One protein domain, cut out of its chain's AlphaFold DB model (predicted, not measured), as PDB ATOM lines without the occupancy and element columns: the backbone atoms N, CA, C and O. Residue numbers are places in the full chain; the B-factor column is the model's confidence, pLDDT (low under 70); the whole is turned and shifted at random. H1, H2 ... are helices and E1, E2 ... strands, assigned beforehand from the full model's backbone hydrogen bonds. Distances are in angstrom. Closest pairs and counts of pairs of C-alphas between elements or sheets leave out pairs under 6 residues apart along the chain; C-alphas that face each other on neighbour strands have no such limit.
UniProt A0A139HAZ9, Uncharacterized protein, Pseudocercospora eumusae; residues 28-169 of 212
ATOM      1  N   GLU A  28      28.856  11.425  28.251       84.88
ATOM      2  CA  GLU A  28      29.278  11.215  26.873       84.88
ATOM      3  C   GLU A  28      28.264  10.308  26.174       84.88
ATOM      4  O   GLU A  28      27.725   9.377  26.774       84.88
ATOM      5  N   THR A  29      27.988  10.580  24.901       83.38
ATOM      6  CA  THR A  29      27.219   9.673  24.039       83.38
ATOM      7  C   THR A  29      28.150   9.141  22.969       83.38
ATOM      8  O   THR A  29      28.651   9.901  22.141       83.38
ATOM      9  N   TYR A  30      28.370   7.831  22.986       82.19
ATOM     10  CA  TYR A  30      29.092   7.142  21.931       82.19
ATOM     11  C   TYR A  30      28.093   6.639  20.896       82.19
ATOM     12  O   TYR A  30      27.089   6.017  21.239       82.19
ATOM     13  N   TYR A  31      28.365   6.932  19.631       74.38
ATOM     14  CA  TYR A  31      27.556   6.471  18.513       74.38
ATOM     15  C   TYR A  31      28.257   5.270  17.895       74.38
ATOM     16  O   TYR A  31      29.418   5.389  17.509       74.38
ATOM     17  N   SER A  32      27.559   4.137  17.841       65.81
ATOM     18  CA  SER A  32      28.026   2.938  17.151       65.81
ATOM     19  C   SER A  32      27.828   3.086  15.648       65.81
ATOM     20  O   SER A  32      26.749   3.496  15.208       65.81
ATOM     21  N   ASP A  33      28.832   2.695  14.870       65.31
ATOM     22  CA  ASP A  33      28.790   2.676  13.405       65.31
ATOM     23  C   ASP A  33      27.867   1.573  12.848       65.31
ATOM     24  O   ASP A  33      28.337   0.579  12.299       65.31
ATOM     25  N   LEU A  34      26.548   1.705  13.022       59.19
ATOM     26  CA  LEU A  34      25.580   0.730  12.493       59.19
ATOM     27  C   LEU A  34      25.367   0.867  10.976       59.19
ATOM     28  O   LEU A  34      24.996  -0.111  10.333       59.19
ATOM     29  N   ASP A  35      25.662   2.045  10.412       55.41
ATOM     30  CA  ASP A  35      25.347   2.400   9.020       55.41
ATOM     31  C   ASP A  35      26.593   2.688   8.149       55.41
ATOM     32  O   ASP A  35      26.459   3.086   6.993       55.41
ATOM     33  N   GLY A  36      27.811   2.498   8.675       56.81
ATOM     34  CA  GLY A  36      29.067   2.543   7.907       56.81
ATOM     35  C   GLY A  36      29.619   3.937   7.580       56.81
ATOM     36  O   GLY A  36      30.510   4.058   6.738       56.81
ATOM     37  N   PHE A  37      29.111   5.001   8.205       63.38
ATOM     38  CA  PHE A  37      29.530   6.380   7.910       63.38
ATOM     39  C   PHE A  37      30.676   6.883   8.792       63.38
ATOM     40  O   PHE A  37      31.402   7.791   8.376       63.38
ATOM     41  N   LYS A  38      30.852   6.342  10.005       72.69
ATOM     42  CA  LYS A  38      31.932   6.778  10.902       72.69
ATOM     43  C   LYS A  38      32.353   5.640  11.831       72.69
ATOM     44  O   LYS A  38      31.593   5.338  12.743       72.69
ATOM     45  N   PRO A  39      33.568   5.084  11.681       78.00
ATOM     46  CA  PRO A  39      34.023   3.992  12.529       78.00
ATOM     47  C   PRO A  39      34.136   4.432  13.993       78.00
ATOM     48  O   PRO A  39      34.458   5.591  14.290       78.00
ATOM     49  N   ASP A  40      33.913   3.488  14.907       86.56
ATOM     50  CA  ASP A  40      34.101   3.719  16.338       86.56
ATOM     51  C   ASP A  40      35.535   4.186  16.640       86.56
ATOM     52  O   ASP A  40      36.499   3.788  15.986       86.56
ATOM     53  N   ILE A  41      35.703   4.993  17.691       88.44
ATOM     54  CA  ILE A  41      36.995   5.609  18.050       88.44
ATOM     55  C   ILE A  41      38.124   4.567  18.179       88.44
ATOM     56  O   ILE A  41      39.253   4.833  17.771       88.44
ATOM     57  N   TYR A  42      37.829   3.374  18.697       89.25
ATOM     58  CA  TYR A  42      38.824   2.334  18.986       89.25
ATOM     59  C   TYR A  42      38.803   1.160  17.990       89.25
ATOM     60  O   TYR A  42      39.526   0.179  18.193       89.25
ATOM     61  N   SER A  43      37.996   1.263  16.929       86.31
ATOM     62  CA  SER A  43      37.822   0.255  15.876       86.31
ATOM     63  C   SER A  43      39.051   0.187  14.968       86.31
ATOM     64  O   SER A  43      39.640   1.217  14.658       86.31
ATOM     65  N   MET A  44      39.404  -1.002  14.466       83.25
ATOM     66  CA  MET A  44      40.430  -1.176  13.421       83.25
ATOM     67  C   MET A  44      40.114  -0.367  12.152       83.25
ATOM     68  O   MET A  44      41.030   0.028  11.436       83.25
ATOM     69  N   ARG A  45      38.829  -0.100  11.873       81.06
ATOM     70  CA  ARG A  45      38.381   0.697  10.719       81.06
ATOM     71  C   ARG A  45      38.662   2.193  10.900       81.06
ATOM     72  O   ARG A  45      38.654   2.934   9.921       81.06
ATOM     73  N   ASN A  46      38.926   2.654  12.126       84.75
ATOM     74  CA  ASN A  46      39.398   4.013  12.365       84.75
ATOM     75  C   ASN A  46      40.911   4.094  12.078       84.75
ATOM     76  O   ASN A  46      41.691   3.510  12.828       84.75
ATOM     77  N   PRO A  47      41.375   4.878  11.086       85.62
ATOM     78  CA  PRO A  47      42.803   4.984  10.768       85.62
ATOM     79  C   PRO A  47      43.660   5.497  11.938       85.62
ATOM     80  O   PRO A  47      44.855   5.217  11.995       85.62
ATOM     81  N   ASN A  48      43.055   6.204  12.897       87.94
ATOM     82  CA  ASN A  48      43.744   6.745  14.068       87.94
ATOM     83  C   ASN A  48      43.662   5.833  15.303       87.94
ATOM     84  O   ASN A  48      44.117   6.229  16.377       87.94
ATOM     85  N   HIS A  49      43.111   4.617  15.192       86.88
ATOM     86  CA  HIS A  49      42.839   3.762  16.355       86.88
ATOM     87  C   HIS A  49      44.078   3.520  17.225       86.88
ATOM     88  O   HIS A  49      43.983   3.548  18.449       86.88
ATOM     89  N   LYS A  50      45.261   3.345  16.619       86.81
ATOM     90  CA  LYS A  50      46.522   3.132  17.352       86.81
ATOM     91  C   LYS A  50      46.854   4.304  18.276       86.81
ATOM     92  O   LYS A  50      47.300   4.097  19.404       86.81
ATOM     93  N   GLU A  51      46.612   5.529  17.815       90.12
ATOM     94  CA  GLU A  51      46.822   6.738  18.610       90.12
ATOM     95  C   GLU A  51      45.776   6.850  19.726       90.12
ATOM     96  O   GLU A  51      46.127   7.136  20.871       90.12
ATOM     97  N   GLU A  52      44.509   6.560  19.427       91.19
ATOM     98  CA  GLU A  52      43.422   6.601  20.412       91.19
ATOM     99  C   GLU A  52      43.612   5.576  21.538       91.19
ATOM    100  O   GLU A  52      43.458   5.904  22.716       91.19
ATOM    101  N   TRP A  53      44.042   4.357  21.204       90.19
ATOM    102  CA  TRP A  53      44.427   3.348  22.194       90.19
ATOM    103  C   TRP A  53      45.633   3.789  23.027       90.19
ATOM    104  O   TRP A  53      45.658   3.554  24.234       90.19
ATOM    105  N   LYS A  54      46.624   4.458  22.422       88.50
ATOM    106  CA  LYS A  54      47.792   4.971  23.152       88.50
ATOM    107  C   LYS A  54      47.394   6.033  24.184       88.50
ATOM    108  O   LYS A  54      47.886   5.984  25.309       88.50
ATOM    109  N   LYS A  55      46.483   6.949  23.834       89.94
ATOM    110  CA  LYS A  55      46.034   8.049  24.713       89.94
ATOM    111  C   LYS A  55      45.469   7.564  26.048       89.94
ATOM    112  O   LYS A  55      45.701   8.198  27.069       89.94
ATOM    113  N   ILE A  56      44.740   6.449  26.051       88.44
ATOM    114  CA  ILE A  56      44.042   5.951  27.248       88.44
ATOM    115  C   ILE A  56      44.881   4.987  28.102       88.44
ATOM    116  O   ILE A  56      44.387   4.449  29.090       88.44
ATOM    117  N   GLN A  57      46.139   4.745  27.725       79.19
ATOM    118  CA  GLN A  57      47.015   3.758  28.370       79.19
ATOM    119  C   GLN A  57      48.286   4.351  28.976       79.19
ATOM    120  O   GLN A  57      49.028   3.638  29.651       79.19
ATOM    121  N   ASP A  58      48.535   5.641  28.766       76.31
ATOM    122  CA  ASP A  58      49.769   6.326  29.162       76.31
ATOM    123  C   ASP A  58      49.780   6.742  30.645       76.31
ATOM    124  O   ASP A  58      50.051   7.888  30.994       76.31
ATOM    125  N   ILE A  59      49.375   5.830  31.533       77.94
ATOM    126  CA  ILE A  59      49.264   6.093  32.979       77.94
ATOM    127  C   ILE A  59      50.092   5.099  33.809       77.94
ATOM    128  O   ILE A  59      50.533   5.441  34.901       77.94
ATOM    129  N   GLY A  60      50.410   3.913  33.269       79.00
ATOM    130  CA  GLY A  60      51.415   3.003  33.832       79.00
ATOM    131  C   GLY A  60      51.184   2.616  35.301       79.00
ATOM    132  O   GLY A  60      50.118   2.118  35.674       79.00
ATOM    133  N   ILE A  61      52.222   2.789  36.122       85.69
ATOM    134  CA  ILE A  61      52.176   2.583  37.574       85.69
ATOM    135  C   ILE A  61      51.807   3.882  38.294       85.69
ATOM    136  O   ILE A  61      52.172   4.972  37.864       85.69
ATOM    137  N   THR A  62      51.123   3.772  39.429       89.62
ATOM    138  CA  THR A  62      50.845   4.903  40.322       89.62
ATOM    139  C   THR A  62      51.625   4.734  41.619       89.62
ATOM    140  O   THR A  62      51.676   3.637  42.174       89.62
ATOM    141  N   ILE A  63      52.229   5.819  42.104       90.88
ATOM    142  CA  ILE A  63      52.941   5.847  43.383       90.88
ATOM    143  C   ILE A  63      52.044   6.534  44.411       90.88
ATOM    144  O   ILE A  63      51.564   7.638  44.167       90.88
ATOM    145  N   ILE A  64      51.825   5.874  45.548       89.12
ATOM    146  CA  ILE A  64      51.085   6.418  46.692       89.12
ATOM    147  C   ILE A  64      51.989   6.542  47.921       89.12
ATOM    148  O   ILE A  64      52.986   5.830  48.070       89.12
ATOM    149  N   THR A  65      51.617   7.442  48.821       89.94
ATOM    150  CA  THR A  65      52.284   7.670  50.109       89.94
ATOM    151  C   THR A  65      51.959   6.569  51.128       89.94
ATOM    152  O   THR A  65      50.994   5.815  50.973       89.94
ATOM    153  N   GLU A  66      52.725   6.484  52.224       87.62
ATOM    154  CA  GLU A  66      52.383   5.598  53.354       87.62
ATOM    155  C   GLU A  66      51.006   5.938  53.945       87.62
ATOM    156  O   GLU A  66      50.231   5.042  54.274       87.62
ATOM    157  N   GLU A  67      50.669   7.227  54.047       87.06
ATOM    158  CA  GLU A  67      49.373   7.668  54.571       87.06
ATOM    159  C   GLU A  67      48.217   7.129  53.713       87.06
ATOM    160  O   GLU A  67      47.244   6.592  54.245       87.06
ATOM    161  N   GLU A  68      48.328   7.211  52.386       87.69
ATOM    162  CA  GLU A  68      47.335   6.658  51.459       87.69
ATOM    163  C   GLU A  68      47.279   5.131  51.518       87.69
ATOM    164  O   GLU A  68      46.188   4.562  51.608       87.69
ATOM    165  N   LYS A  69      48.441   4.464  51.550       87.38
ATOM    166  CA  LYS A  69      48.538   3.007  51.719       87.38
ATOM    167  C   LYS A  69      47.841   2.541  53.000       87.38
ATOM    168  O   LYS A  69      47.100   1.561  52.965       87.38
ATOM    169  N   SER A  70      48.025   3.254  54.113       86.31
ATOM    170  CA  SER A  70      47.429   2.903  55.412       86.31
ATOM    171  C   SER A  70      45.892   2.904  55.396       86.31
ATOM    172  O   SER A  70      45.257   2.257  56.228       86.31
ATOM    173  N   ARG A  71      45.288   3.596  54.419       85.06
ATOM    174  CA  ARG A  71      43.836   3.688  54.214       85.06
ATOM    175  C   ARG A  71      43.292   2.639  53.246       85.06
ATOM    176  O   ARG A  71      42.078   2.599  53.031       85.06
ATOM    177  N   LEU A  72      44.145   1.809  52.642       81.50
ATOM    178  CA  LEU A  72      43.693   0.789  51.701       81.50
ATOM    179  C   LEU A  72      42.875  -0.301  52.413       81.50
ATOM    180  O   LEU A  72      43.273  -0.805  53.468       81.50
ATOM    181  N   PRO A  73      41.733  -0.714  51.835       77.56
ATOM    182  CA  PRO A  73      40.880  -1.723  52.445       77.56
ATOM    183  C   PRO A  73      41.574  -3.093  52.499       77.56
ATOM    184  O   PRO A  73      42.087  -3.599  51.498       77.56
ATOM    185  N   GLY A  74      41.531  -3.727  53.675       70.25
ATOM    186  CA  GLY A  74      42.052  -5.080  53.894       70.25
ATOM    187  C   GLY A  74      43.539  -5.166  54.251       70.25
ATOM    188  O   GLY A  74      44.120  -6.224  54.040       70.25
ATOM    189  N   HIS A  75      44.148  -4.085  54.769       59.16
ATOM    190  CA  HIS A  75      45.537  -4.052  55.273       59.16
ATOM    191  C   HIS A  75      46.570  -4.614  54.288       59.16
ATOM    192  O   HIS A  75      47.459  -5.387  54.645       59.16
ATOM    193  N   ARG A  76      46.420  -4.271  53.011       68.12
ATOM    194  CA  ARG A  76      47.201  -4.898  51.950       68.12
ATOM    195  C   ARG A  76      48.587  -4.279  51.876       68.12
ATOM    196  O   ARG A  76      48.726  -3.085  51.624       68.12
ATOM    197  N   ASN A  77      49.603  -5.118  52.041       81.31
ATOM    198  CA  ASN A  77      50.962  -4.758  51.672       81.31
ATOM    199  C   ASN A  77      51.042  -4.595  50.155       81.31
ATOM    200  O   ASN A  77      50.439  -5.355  49.398       81.31
ATOM    201  N   THR A  78      51.791  -3.591  49.730       90.75
ATOM    202  CA  THR A  78      52.062  -3.306  48.329       90.75
ATOM    203  C   THR A  78      53.549  -3.027  48.176       90.75
ATOM    204  O   THR A  78      54.196  -2.614  49.144       90.75
ATOM    205  N   ALA A  79      54.101  -3.285  46.995       92.06
ATOM    206  CA  ALA A  79      55.522  -3.121  46.742       92.06
ATOM    207  C   ALA A  79      55.967  -1.677  46.986       92.06
ATOM    208  O   ALA A  79      55.272  -0.726  46.622       92.06
ATOM    209  N   THR A  80      57.149  -1.522  47.573       93.00
ATOM    210  CA  THR A  80      57.842  -0.240  47.586       93.00
ATOM    211  C   THR A  80      58.350   0.077  46.188       93.00
ATOM    212  O   THR A  80      58.747  -0.813  45.428       93.00
ATOM    213  N   PHE A  81      58.321   1.355  45.840       92.19
ATOM    214  CA  PHE A  81      58.879   1.840  44.595       92.19
ATOM    215  C   PHE A  81      60.409   1.734  44.627       92.19
ATOM    216  O   PHE A  81      61.063   2.191  45.559       92.19
ATOM    217  N   ARG A  82      60.972   1.096  43.601       85.75
ATOM    218  CA  ARG A  82      62.403   0.828  43.394       85.75
ATOM    219  C   ARG A  82      63.018   1.785  42.358       85.75
ATOM    220  O   ARG A  82      63.707   1.337  41.445       85.75
ATOM    221  N   GLY A  83      62.695   3.076  42.442       78.38
ATOM    222  CA  GLY A  83      63.242   4.117  41.563       78.38
ATOM    223  C   GLY A  83      64.509   4.779  42.111       78.38
ATOM    224  O   GLY A  83      65.043   4.375  43.142       78.38
ATOM    225  N   THR A  84      64.999   5.805  41.412       69.75
ATOM    226  CA  THR A  84      66.112   6.638  41.901       69.75
ATOM    227  C   THR A  84      65.636   7.605  42.986       69.75
ATOM    228  O   THR A  84      64.472   7.995  42.986       69.75
ATOM    229  N   GLU A  85      66.529   8.081  43.863       62.72
ATOM    230  CA  GLU A  85      66.181   9.067  44.913       62.72
ATOM    231  C   GLU A  85      65.458  10.309  44.353       62.72
ATOM    232  O   GLU A  85      64.532  10.832  44.968       62.72
ATOM    233  N   SER A  86      65.817  10.747  43.141       67.25
ATOM    234  CA  SER A  86      65.168  11.868  42.441       67.25
ATOM    235  C   SER A  86      63.716  11.611  42.019       67.25
ATOM    236  O   SER A  86      62.989  12.565  41.750       67.25
ATOM    237  N   GLN A  87      63.292  10.348  41.941       70.25
ATOM    238  CA  GLN A  87      61.918   9.944  41.629       70.25
ATOM    239  C   GLN A  87      61.055   9.794  42.894       70.25
ATOM    240  O   GLN A  87      59.844   9.603  42.783       70.25
ATOM    241  N   GLY A  88      61.665   9.940  44.076       68.88
ATOM    242  CA  GLY A  88      61.004   9.856  45.370       68.88
ATOM    243  C   GLY A  88      60.787   8.427  45.864       68.88
ATOM    244  O   GLY A  88      61.086   7.441  45.193       68.88
ATOM    245  N   GLU A  89      60.246   8.336  47.074       84.44
ATOM    246  CA  GLU A  89      59.860   7.083  47.717       84.44
ATOM    247  C   GLU A  89      58.342   6.924  47.703       84.44
ATOM    248  O   GLU A  89      57.583   7.895  47.657       84.44
ATOM    249  N   GLY A  90      57.879   5.682  47.784       91.06
ATOM    250  CA  GLY A  90      56.462   5.404  47.926       91.06
ATOM    251  C   GLY A  90      56.123   3.966  47.608       91.06
ATOM    252  O   GLY A  90      56.970   3.070  47.613       91.06
ATOM    253  N   TYR A  91      54.848   3.762  47.332       92.31
ATOM    254  CA  TYR A  91      54.244   2.455  47.180       92.31
ATOM    255  C   TYR A  91      53.588   2.331  45.821       92.31
ATOM    256  O   TYR A  91      52.798   3.185  45.428       92.31
ATOM    257  N   VAL A  92      53.906   1.257  45.109       93.25
ATOM    258  CA  VAL A  92      53.432   1.054  43.744       93.25
ATOM    259  C   VAL A  92      52.069   0.391  43.763       93.25
ATOM    260  O   VAL A  92      51.883  -0.656  44.386       93.25
ATOM    261  N   VAL A  93      51.116   0.980  43.055       91.81
ATOM    262  CA  VAL A  93      49.769   0.448  42.857       91.81
ATOM    263  C   VAL A  93      49.332   0.627  41.404       91.81
ATOM    264  O   VAL A  93      49.896   1.435  40.664       91.81
ATOM    265  N   HIS A  94      48.291  -0.098  41.005       90.88
ATOM    266  CA  HIS A  94      47.523   0.217  39.801       90.88
ATOM    267  C   HIS A  94      46.114   0.666  40.172       90.88
ATOM    268  O   HIS A  94      45.585   0.291  41.219       90.88
ATOM    269  N   LEU A  95      45.490   1.438  39.289       89.50
ATOM    270  CA  LEU A  95      44.051   1.671  39.330       89.50
ATOM    271  C   LEU A  95      43.366   0.689  38.381       89.50
ATOM    272  O   LEU A  95      43.842   0.472  37.262       89.50
ATOM    273  N   GLU A  96      42.254   0.106  38.828       90.12
ATOM    274  CA  GLU A  96      41.512  -0.912  38.074       90.12
ATOM    275  C   GLU A  96      41.147  -0.447  36.661       90.12
ATOM    276  O   GLU A  96      41.357  -1.207  35.722       90.12
ATOM    277  N   ALA A  97      40.697   0.800  36.475       91.31
ATOM    278  CA  ALA A  97      40.344   1.336  35.156       91.31
ATOM    279  C   ALA A  97      41.478   1.168  34.128       91.31
ATOM    280  O   ALA A  97      41.260   0.703  33.010       91.31
ATOM    281  N   PHE A  98      42.716   1.494  34.511       92.06
ATOM    282  CA  PHE A  98      43.862   1.398  33.605       92.06
ATOM    283  C   PHE A  98      44.325  -0.042  33.417       92.06
ATOM    284  O   PHE A  98      44.740  -0.409  32.318       92.06
ATOM    285  N   HIS A  99      44.203  -0.881  34.447       91.56
ATOM    286  CA  HIS A  99      44.500  -2.302  34.306       91.56
ATOM    287  C   HIS A  99      43.487  -3.006  33.387       91.56
ATOM    288  O   HIS A  99      43.883  -3.793  32.532       91.56
ATOM    289  N   GLN A 100      42.199  -2.658  33.477       93.50
ATOM    290  CA  GLN A 100      41.144  -3.131  32.575       93.50
ATOM    291  C   GLN A 100      41.447  -2.745  31.119       93.50
ATOM    292  O   GLN A 100      41.427  -3.606  30.240       93.50
ATOM    293  N   LEU A 101      41.819  -1.484  30.861       94.19
ATOM    294  CA  LEU A 101      42.212  -1.022  29.521       94.19
ATOM    295  C   LEU A 101      43.495  -1.696  29.004       94.19
ATOM    296  O   LEU A 101      43.598  -1.992  27.809       94.19
ATOM    297  N   HIS A 102      44.470  -1.951  29.879       91.25
ATOM    298  CA  HIS A 102      45.675  -2.713  29.544       91.25
ATOM    299  C   HIS A 102      45.326  -4.150  29.131       91.25
ATOM    300  O   HIS A 102      45.744  -4.598  28.060       91.25
ATOM    301  N   CYS A 103      44.508  -4.850  29.926       90.88
ATOM    302  CA  CYS A 103      44.047  -6.203  29.617       90.88
ATOM    303  C   CYS A 103      43.242  -6.253  28.314       90.88
ATOM    304  O   CYS A 103      43.480  -7.140  27.495       90.88
ATOM    305  N   LEU A 104      42.336  -5.296  28.083       93.25
ATOM    306  CA  LEU A 104      41.561  -5.223  26.840       93.25
ATOM    307  C   LEU A 104      42.464  -5.090  25.611       93.25
ATOM    308  O   LEU A 104      42.239  -5.785  24.626       93.25
ATOM    309  N   LYS A 105      43.525  -4.273  25.668       89.00
ATOM    310  CA  LYS A 105      44.494  -4.203  24.563       89.00
ATOM    311  C   LYS A 105      45.310  -5.473  24.413       89.00
ATOM    312  O   LYS A 105      45.549  -5.881  23.285       89.00
ATOM    313  N   ALA A 106      45.756  -6.083  25.507       88.69
ATOM    314  CA  ALA A 106      46.506  -7.333  25.424       88.69
ATOM    315  C   ALA A 106      45.666  -8.429  24.744       88.69
ATOM    316  O   ALA A 106      46.152  -9.112  23.847       88.69
ATOM    317  N   LEU A 107      44.381  -8.534  25.104       91.19
ATOM    318  CA  LEU A 107      43.436  -9.449  24.461       91.19
ATOM    319  C   LEU A 107      43.168  -9.077  23.003       91.19
ATOM    320  O   LEU A 107      43.141  -9.959  22.150       91.19
ATOM    321  N   ARG A 108      43.015  -7.784  22.704       88.81
ATOM    322  CA  ARG A 108      42.886  -7.285  21.334       88.81
ATOM    323  C   ARG A 108      44.097  -7.678  20.488       88.81
ATOM    324  O   ARG A 108      43.919  -8.271  19.433       88.81
ATOM    325  N   GLY A 109      45.309  -7.402  20.959       85.19
ATOM    326  CA  GLY A 109      46.548  -7.768  20.275       85.19
ATOM    327  C   GLY A 109      46.683  -9.280  20.100       85.19
ATOM    328  O   GLY A 109      47.109  -9.730  19.050       85.19
ATOM    329  N   ALA A 110      46.243 -10.090  21.069       86.62
ATOM    330  CA  ALA A 110      46.201 -11.546  20.911       86.62
ATOM    331  C   ALA A 110      45.155 -12.009  19.877       86.62
ATOM    332  O   ALA A 110      45.398 -12.970  19.153       86.62
ATOM    333  N   PHE A 111      44.005 -11.331  19.798       86.25
ATOM    334  CA  PHE A 111      42.947 -11.624  18.828       86.25
ATOM    335  C   PHE A 111      43.363 -11.258  17.400       86.25
ATOM    336  O   PHE A 111      43.151 -12.039  16.477       86.25
ATOM    337  N   TYR A 112      43.974 -10.084  17.224       81.88
ATOM    338  CA  TYR A 112      44.454  -9.629  15.924       81.88
ATOM    339  C   TYR A 112      45.878 -10.091  15.607       81.88
ATOM    340  O   TYR A 112      46.260  -9.951  14.466       81.88
ATOM    341  N   GLY A 113      46.682 -10.640  16.520       77.38
ATOM    342  CA  GLY A 113      48.071 -11.067  16.259       77.38
ATOM    343  C   GLY A 113      48.921 -10.046  15.472       77.38
ATOM    344  O   GLY A 113      48.755  -8.837  15.622       77.38
ATOM    345  N   ASP A 114      49.767 -10.540  14.556       56.84
ATOM    346  CA  ASP A 114      50.520  -9.720  13.577       56.84
ATOM    347  C   ASP A 114      49.601  -8.959  12.591       56.84
ATOM    348  O   ASP A 114      50.034  -8.103  11.814       56.84
ATOM    349  N   TRP A 115      48.297  -9.253  12.607       61.84
ATOM    350  CA  TRP A 115      47.306  -8.647  11.727       61.84
ATOM    351  C   TRP A 115      46.966  -7.200  12.107       61.84
ATOM    352  O   TRP A 115      46.384  -6.494  11.281       61.84
ATOM    353  N   GLU A 116      47.362  -6.723  13.296       59.84
ATOM    354  CA  GLU A 116      47.232  -5.304  13.679       59.84
ATOM    355  C   GLU A 116      48.134  -4.381  12.822       59.84
ATOM    356  O   GLU A 116      47.899  -3.170  12.723       59.84
ATOM    357  N   GLU A 117      49.151  -4.937  12.154       58.25
ATOM    358  CA  GLU A 117      50.045  -4.210  11.240       58.25
ATOM    359  C   GLU A 117      49.731  -4.447   9.754       58.25
ATOM    360  O   GLU A 117      49.979  -3.562   8.937       58.25
ATOM    361  N   LEU A 118      49.149  -5.600   9.400       53.00
ATOM    362  CA  LEU A 118      49.062  -6.077   8.010       53.00
ATOM    363  C   LEU A 118      47.724  -5.808   7.294       53.00
ATOM    364  O   LEU A 118      47.684  -5.847   6.063       53.00
ATOM    365  N   ARG A 119      46.623  -5.521   8.005       55.41
ATOM    366  CA  ARG A 119      45.289  -5.335   7.392       55.41
ATOM    367  C   ARG A 119      44.789  -3.895   7.484       55.41
ATOM    368  O   ARG A 119      43.987  -3.552   8.340       55.41
ATOM    369  N   GLN A 120      45.205  -3.076   6.520       51.78
ATOM    370  CA  GLN A 120      44.461  -1.867   6.132       51.78
ATOM    371  C   GLN A 120      43.307  -2.170   5.148       51.78
ATOM    372  O   GLN A 120      42.575  -1.254   4.789       51.78
ATOM    373  N   TYR A 121      43.139  -3.428   4.699       47.94
ATOM    374  CA  TYR A 121      42.324  -3.758   3.515       47.94
ATOM    375  C   TYR A 121      41.358  -4.947   3.645       47.94
ATOM    376  O   TYR A 121      40.613  -5.204   2.703       47.94
ATOM    377  N   GLU A 122      41.329  -5.663   4.770       55.09
ATOM    378  CA  GLU A 122      40.303  -6.686   5.009       55.09
ATOM    379  C   GLU A 122      39.400  -6.255   6.153       55.09
ATOM    380  O   GLU A 122      39.892  -5.782   7.179       55.09
ATOM    381  N   ASP A 123      38.090  -6.402   5.948       60.16
ATOM    382  CA  ASP A 123      37.082  -6.023   6.928       60.16
ATOM    383  C   ASP A 123      37.267  -6.909   8.172       60.16
ATOM    384  O   ASP A 123      37.120  -8.135   8.072       60.16
ATOM    385  N   PRO A 124      37.676  -6.351   9.328       63.81
ATOM    386  CA  PRO A 124      37.706  -7.120  10.565       63.81
ATOM    387  C   PRO A 124      36.301  -7.669  10.826       63.81
ATOM    388  O   PRO A 124      35.322  -7.080  10.377       63.81
ATOM    389  N   ASP A 125      36.176  -8.768  11.580       74.88
ATOM    390  CA  ASP A 125      34.860  -9.194  12.070       74.88
ATOM    391  C   ASP A 125      34.181  -7.982  12.723       74.88
ATOM    392  O   ASP A 125      34.599  -7.527  13.791       74.88
ATOM    393  N   PHE A 126      33.174  -7.431  12.034       76.44
ATOM    394  CA  PHE A 126      32.519  -6.182  12.408       76.44
ATOM    395  C   PHE A 126      32.004  -6.259  13.841       76.44
ATOM    396  O   PHE A 126      32.046  -5.267  14.573       76.44
ATOM    397  N   HIS A 127      31.533  -7.441  14.256       79.94
ATOM    398  CA  HIS A 127      31.018  -7.656  15.594       79.94
ATOM    399  C   HIS A 127      32.140  -7.606  16.627       79.94
ATOM    400  O   HIS A 127      32.047  -6.851  17.595       79.94
ATOM    401  N   ALA A 128      33.224  -8.349  16.398       82.31
ATOM    402  CA  ALA A 128      34.381  -8.329  17.288       82.31
ATOM    403  C   ALA A 128      35.006  -6.925  17.384       82.31
ATOM    404  O   ALA A 128      35.346  -6.463  18.473       82.31
ATOM    405  N   ASP A 129      35.114  -6.219  16.258       81.88
ATOM    406  CA  ASP A 129      35.778  -4.921  16.174       81.88
ATOM    407  C   ASP A 129      35.047  -3.806  16.934       81.88
ATOM    408  O   ASP A 129      35.664  -3.097  17.739       81.88
ATOM    409  N   HIS A 130      33.727  -3.677  16.762       84.75
ATOM    410  CA  HIS A 130      32.971  -2.705  17.555       84.75
ATOM    411  C   HIS A 130      32.835  -3.149  19.021       84.75
ATOM    412  O   HIS A 130      32.793  -2.295  19.906       84.75
ATOM    413  N   CYS A 131      32.838  -4.460  19.319       87.19
ATOM    414  CA  CYS A 131      32.849  -4.954  20.703       87.19
ATOM    415  C   CYS A 131      34.063  -4.434  21.480       87.19
ATOM    416  O   CYS A 131      33.911  -4.002  22.624       87.19
ATOM    417  N   TRP A 132      35.253  -4.404  20.867       90.69
ATOM    418  CA  TRP A 132      36.429  -3.792  21.497       90.69
ATOM    419  C   TRP A 132      36.181  -2.324  21.847       90.69
ATOM    420  O   TRP A 132      36.456  -1.903  22.970       90.69
ATOM    421  N   SER A 133      35.607  -1.564  20.914       89.56
ATOM    422  CA  SER A 133      35.276  -0.155  21.138       89.56
ATOM    423  C   SER A 133      34.246   0.033  22.243       89.56
ATOM    424  O   SER A 133      34.462   0.847  23.140       89.56
ATOM    425  N   TYR A 134      33.173  -0.752  22.234       91.00
ATOM    426  CA  TYR A 134      32.137  -0.736  23.264       91.00
ATOM    427  C   TYR A 134      32.699  -1.030  24.663       91.00
ATOM    428  O   TYR A 134      32.366  -0.339  25.630       91.00
ATOM    429  N   LEU A 135      33.584  -2.025  24.785       94.38
ATOM    430  CA  LEU A 135      34.204  -2.380  26.063       94.38
ATOM    431  C   LEU A 135      35.109  -1.261  26.586       94.38
ATOM    432  O   LEU A 135      35.076  -0.962  27.782       94.38
ATOM    433  N   VAL A 136      35.869  -0.599  25.709       93.19
ATOM    434  CA  VAL A 136      36.676   0.570  26.091       93.19
ATOM    435  C   VAL A 136      35.788   1.721  26.560       93.19
ATOM    436  O   VAL A 136      36.022   2.265  27.637       93.19
ATOM    437  N   GLN A 137      34.741   2.059  25.803       92.00
ATOM    438  CA  GLN A 137      33.791   3.120  26.163       92.00
ATOM    439  C   GLN A 137      33.142   2.848  27.527       92.00
ATOM    440  O   GLN A 137      33.129   3.713  28.399       92.00
ATOM    441  N   THR A 138      32.685   1.611  27.742       92.81
ATOM    442  CA  THR A 138      32.106   1.163  29.017       92.81
ATOM    443  C   THR A 138      33.119   1.282  30.156       92.81
ATOM    444  O   THR A 138      32.775   1.776  31.229       92.81
ATOM    445  N   THR A 139      34.374   0.887  29.920       93.25
ATOM    446  CA  THR A 139      35.460   0.985  30.909       93.25
ATOM    447  C   THR A 139      35.765   2.438  31.269       93.25
ATOM    448  O   THR A 139      35.962   2.740  32.439       93.25
ATOM    449  N   ILE A 140      35.753   3.357  30.300       90.94
ATOM    450  CA  ILE A 140      35.970   4.791  30.545       90.94
ATOM    451  C   ILE A 140      34.796   5.394  31.331       90.94
ATOM    452  O   ILE A 140      35.016   6.083  32.326       90.94
ATOM    453  N   CYS A 141      33.549   5.106  30.943       89.81
ATOM    454  CA  CYS A 141      32.360   5.613  31.642       89.81
ATOM    455  C   CYS A 141      32.211   5.075  33.067       89.81
ATOM    456  O   CYS A 141      31.654   5.750  33.934       89.81
ATOM    457  N   HIS A 142      32.684   3.855  33.306       90.12
ATOM    458  CA  HIS A 142      32.640   3.200  34.608       90.12
ATOM    459  C   HIS A 142      34.017   3.093  35.256       90.12
ATOM    460  O   HIS A 142      34.198   2.195  36.075       90.12
ATOM    461  N   ALA A 143      34.949   3.990  34.900       90.06
ATOM    462  CA  ALA A 143      36.348   3.942  35.314       90.06
ATOM    463  C   ALA A 143      36.474   3.561  36.793       90.06
ATOM    464  O   ALA A 143      36.161   4.352  37.688       90.06
ATOM    465  N   ASP A 144      36.885   2.314  37.036       88.69
ATOM    466  CA  ASP A 144      36.974   1.772  38.382       88.69
ATOM    467  C   ASP A 144      38.224   2.325  39.058       88.69
ATOM    468  O   ASP A 144      39.363   2.140  38.623       88.69
ATOM    469  N   VAL A 145      37.982   3.047  40.139       86.31
ATOM    470  CA  VAL A 145      39.005   3.734  40.911       86.31
ATOM    471  C   VAL A 145      39.529   2.889  42.068       86.31
ATOM    472  O   VAL A 145      40.290   3.381  42.900       86.31
ATOM    473  N   ALA A 146      39.114   1.627  42.177       86.50
ATOM    474  CA  ALA A 146      39.681   0.726  43.160       86.50
ATOM    475  C   ALA A 146      41.186   0.532  42.917       86.50
ATOM    476  O   ALA A 146      41.679   0.473  41.787       86.50
ATOM    477  N   VAL A 147      41.917   0.470  44.026       88.56
ATOM    478  CA  VAL A 147      43.376   0.389  44.038       88.56
ATOM    479  C   VAL A 147      43.792  -1.074  44.093       88.56
ATOM    480  O   VAL A 147      43.387  -1.813  44.994       88.56
ATOM    481  N   MET A 148      44.640  -1.467  43.149       89.75
ATOM    482  CA  MET A 148      45.274  -2.773  43.080       89.75
ATOM    483  C   MET A 148      46.683  -2.691  43.670       89.75
ATOM    484  O   MET A 148      47.558  -2.058  43.071       89.75
ATOM    485  N   PRO A 149      46.939  -3.330  44.823       91.31
ATOM    486  CA  PRO A 149      48.292  -3.474  45.334       91.31
ATOM    487  C   PRO A 149      49.150  -4.272  44.361       91.31
ATOM    488  O   PRO A 149      48.645  -5.126  43.628       91.31
ATOM    489  N   THR A 150      50.450  -4.038  44.406       92.44
ATOM    490  CA  THR A 150      51.422  -4.749  43.586       92.44
ATOM    491  C   THR A 150      52.422  -5.517  44.429       92.44
ATOM    492  O   THR A 150      52.600  -5.263  45.621       92.44
ATOM    493  N   PHE A 151      53.109  -6.447  43.785       92.12
ATOM    494  CA  PHE A 151      54.336  -7.049  44.273       92.12
ATOM    495  C   PHE A 151      55.416  -6.923  43.203       92.12
ATOM    496  O   PHE A 151      55.123  -6.872  42.007       92.12
ATOM    497  N   TRP A 152      56.669  -6.868  43.638       93.00
ATOM    498  CA  TRP A 152      57.799  -6.891  42.724       93.00
ATOM    499  C   TRP A 152      58.079  -8.323  42.270       93.00
ATOM    500  O   TRP A 152      58.147  -9.238  43.093       93.00
ATOM    501  N   MET A 153      58.251  -8.507  40.965       92.56
ATOM    502  CA  MET A 153      58.559  -9.791  40.354       92.56
ATOM    503  C   MET A 153      59.973  -9.749  39.764       92.56
ATOM    504  O   MET A 153      60.191  -9.165  38.704       92.56
ATOM    505  N   ASP A 154      60.931 -10.386  40.451       91.56
ATOM    506  CA  ASP A 154      62.362 -10.279  40.123       91.56
ATOM    507  C   ASP A 154      62.698 -10.762  38.707       91.56
ATOM    508  O   ASP A 154      63.456 -10.107  38.002       91.56
ATOM    509  N   TRP A 155      62.107 -11.868  38.243       92.69
ATOM    510  CA  TRP A 155      62.451 -12.421  36.927       92.69
ATOM    511  C   TRP A 155      62.020 -11.521  35.761       92.69
ATOM    512  O   TRP A 155      62.698 -11.488  34.736       92.69
ATOM    513  N   SER A 156      60.922 -10.773  35.910       90.69
ATOM    514  CA  SER A 156      60.430  -9.855  34.878       90.69
ATOM    515  C   SER A 156      60.872  -8.410  35.096       90.69
ATOM    516  O   SER A 156      60.563  -7.571  34.256       90.69
ATOM    517  N   HIS A 157      61.550  -8.114  36.213       89.00
ATOM    518  CA  HIS A 157      61.905  -6.758  36.644       89.00
ATOM    519  C   HIS A 157      60.718  -5.783  36.583       89.00
ATOM    520  O   HIS A 157      60.838  -4.669  36.076       89.00
ATOM    521  N   ASP A 158      59.553  -6.224  37.065       90.06
ATOM    522  CA  ASP A 158      58.300  -5.483  36.907       90.06
ATOM    523  C   ASP A 158      57.384  -5.634  38.130       90.06
ATOM    524  O   ASP A 158      57.479  -6.607  38.890       90.06
ATOM    525  N   TYR A 159      56.473  -4.678  38.304       91.44
ATOM    526  CA  TYR A 159      55.427  -4.728  39.321       91.44
ATOM    527  C   TYR A 159      54.217  -5.477  38.778       91.44
ATOM    528  O   TYR A 159      53.676  -5.144  37.725       91.44
ATOM    529  N   LYS A 160      53.754  -6.486  39.513       90.62
ATOM    530  CA  LYS A 160      52.544  -7.236  39.165       90.62
ATOM    531  C   LYS A 160      51.433  -6.937  40.147       90.62
ATOM    532  O   LYS A 160      51.652  -6.903  41.354       90.62
ATOM    533  N   ALA A 161      50.232  -6.725  39.620       90.19
ATOM    534  CA  ALA A 161      49.057  -6.425  40.417       90.19
ATOM    535  C   ALA A 161      48.493  -7.690  41.080       90.19
ATOM    536  O   ALA A 161      48.377  -8.744  40.453       90.19
ATOM    537  N   TYR A 162      48.066  -7.572  42.333       88.94
ATOM    538  CA  TYR A 162      47.198  -8.561  42.957       88.94
ATOM    539  C   TYR A 162      45.754  -8.357  42.491       88.94
ATOM    540  O   TYR A 162      45.202  -7.267  42.614       88.94
ATOM    541  N   PHE A 163      45.107  -9.420  42.004       86.88
ATOM    542  CA  PHE A 163      43.724  -9.348  41.495       86.88
ATOM    543  C   PHE A 163      42.656  -9.572  42.566       86.88
ATOM    544  O   PHE A 163      41.469  -9.313  42.343       86.88
ATOM    545  N   ASN A 164      43.068 -10.038  43.745       84.38
ATOM    546  CA  ASN A 164      42.188 -10.407  44.848       84.38
ATOM    547  C   ASN A 164      41.618  -9.187  45.591       84.38
ATOM    548  O   ASN A 164      41.600  -9.199  46.815       84.38
ATOM    549  N   ILE A 165      41.210  -8.117  44.910       83.31
ATOM    550  CA  ILE A 165      40.808  -6.845  45.528       83.31
ATOM    551  C   ILE A 165      39.334  -6.786  45.940       83.31
ATOM    552  O   ILE A 165      38.479  -7.480  45.390       83.31
ATOM    553  N   THR A 166      39.034  -5.921  46.908       81.94
ATOM    554  CA  THR A 166      37.658  -5.619  47.313       81.94
ATOM    555  C   THR A 166      37.041  -4.646  46.313       81.94
ATOM    556  O   THR A 166      37.542  -3.535  46.155       81.94
ATOM    557  N   ARG A 167      35.935  -5.042  45.672       84.62
ATOM    558  CA  ARG A 167      35.191  -4.222  44.701       84.62
ATOM    559  C   ARG A 167      33.788  -3.904  45.207       84.62
ATOM    560  O   ARG A 167      33.215  -4.661  45.989       84.62
ATOM    561  N   GLN A 168      33.226  -2.790  44.744       82.25
ATOM    562  CA  GLN A 168      31.827  -2.441  44.990       82.25
ATOM    563  C   GLN A 168      30.982  -2.817  43.775       82.25
ATOM    564  O   GLN A 168      30.916  -2.081  42.794       82.25
ATOM    565  N   CYS A 169      30.309  -3.960  43.849       88.00
ATOM    566  CA  CYS A 169      29.465  -4.443  42.764       88.00
ATOM    567  C   CYS A 169      28.025  -3.935  42.904       88.00
ATOM    568  O   CYS A 169      27.512  -3.724  44.005       88.00
TER     569      CYS A 169
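What this domain is: This is residues 28 to 169 of the 212 residues of an uncharacterized protein of Pseudocercospora eumusae (UniProt A0A139HAZ9). A small, twisted four-stranded sheet sits at one end of an elongated body, and from it two long helices, H3 and H5, run side by side in opposite directions to the other end. H1 lies loosely alongside H3, short H4 is at the end of the helices away from the sheet, and short H2 is by the sheet; the unnamed residues 28 to 48 lie at the helical part and 71 to 90 at the sheet. The printed part has 142 residues, with five named helices and four named strands in the order H1 E1 H2 E2 H3 H4 H5 E3 E4; the sheet, E1 - E2 - E3 - E4, is antiparallel throughout. The class is mixed, helices and strands, with 68 of the 142 residues, under half, in named elements. The whole is loose, with a radius of gyration of the C-alphas of 18.1 A and spans of 52 by 33 by 26 A.

Where its parts are: The strands are E1, residues 62 to 64, 6.6 A long; E2, residues 91 to 95, 12.9 A; E3, residues 147 to 153, 18.6 A; and E4, residues 158 to 161, 9.9 A, ending at C-alpha 161 (49.057, -6.425, 40.417). The helices are H3, residues 96 to 112, 24.0 A, beginning at C-alpha 96 (41.512, -0.912, 38.074); H5, residues 126 to 141, 22.6 A; H1, residues 49 to 55, 9.9 A, beginning at C-alpha 49 (42.839, 3.762, 16.355); H2, residues 66 to 70, 6.0 A; and H4, residues 115 to 118, 4.8 A.

How they stand to each other: The sheet is only just strongly twisted, its C-alphas up to 4.4 A off the best plane. E1 and E2 are antiparallel at 129 degrees, with N 62 and O 93 at 2.9 A. E2 and E3 are antiparallel at 125 degrees, with N 148 and O 94 at 2.8 A. E3 and E4 form a hairpin at 141 degrees, with N 151 and O 160 at 2.9 A. Pairing is staggered: E2 pairs with E1 over residues 91 to 93 and with E3 over 93 to 95. H3 only grazes the sheet with residues 96 to 99, and H2 with residues 66 to 69. H3 and H5 touch, opposite ways at a shallow tilt of 11 degrees; their closest C-alphas, of Ala 97 and Thr 139, are 6.5 A apart. H1 and H3 are close but not clearly touching, with the C-alphas of Trp 53 and Lys 105 closest at 7.9 A. H3 and H4 are likewise close but not clearly touching, with Gly 109 and Glu 116 closest, C-alphas 7.1 A apart. H1 and H5 are apart. Each O i to N i+4 pair is within hydrogen-bond range in H1, H2 and H3, and 11 of 12 in H5; H4 is too short for one.

The domain as a whole: The C-alphas farthest apart, of Asp 35 and Glu 85, are 54.8 A apart. The printed part has no cut. The link from H2 to E2, 20 residues, is long. Mean pLDDT of the printed part is 82.7; it is under 70 at 23 residues, among them 32 to 37 and 114 to 124.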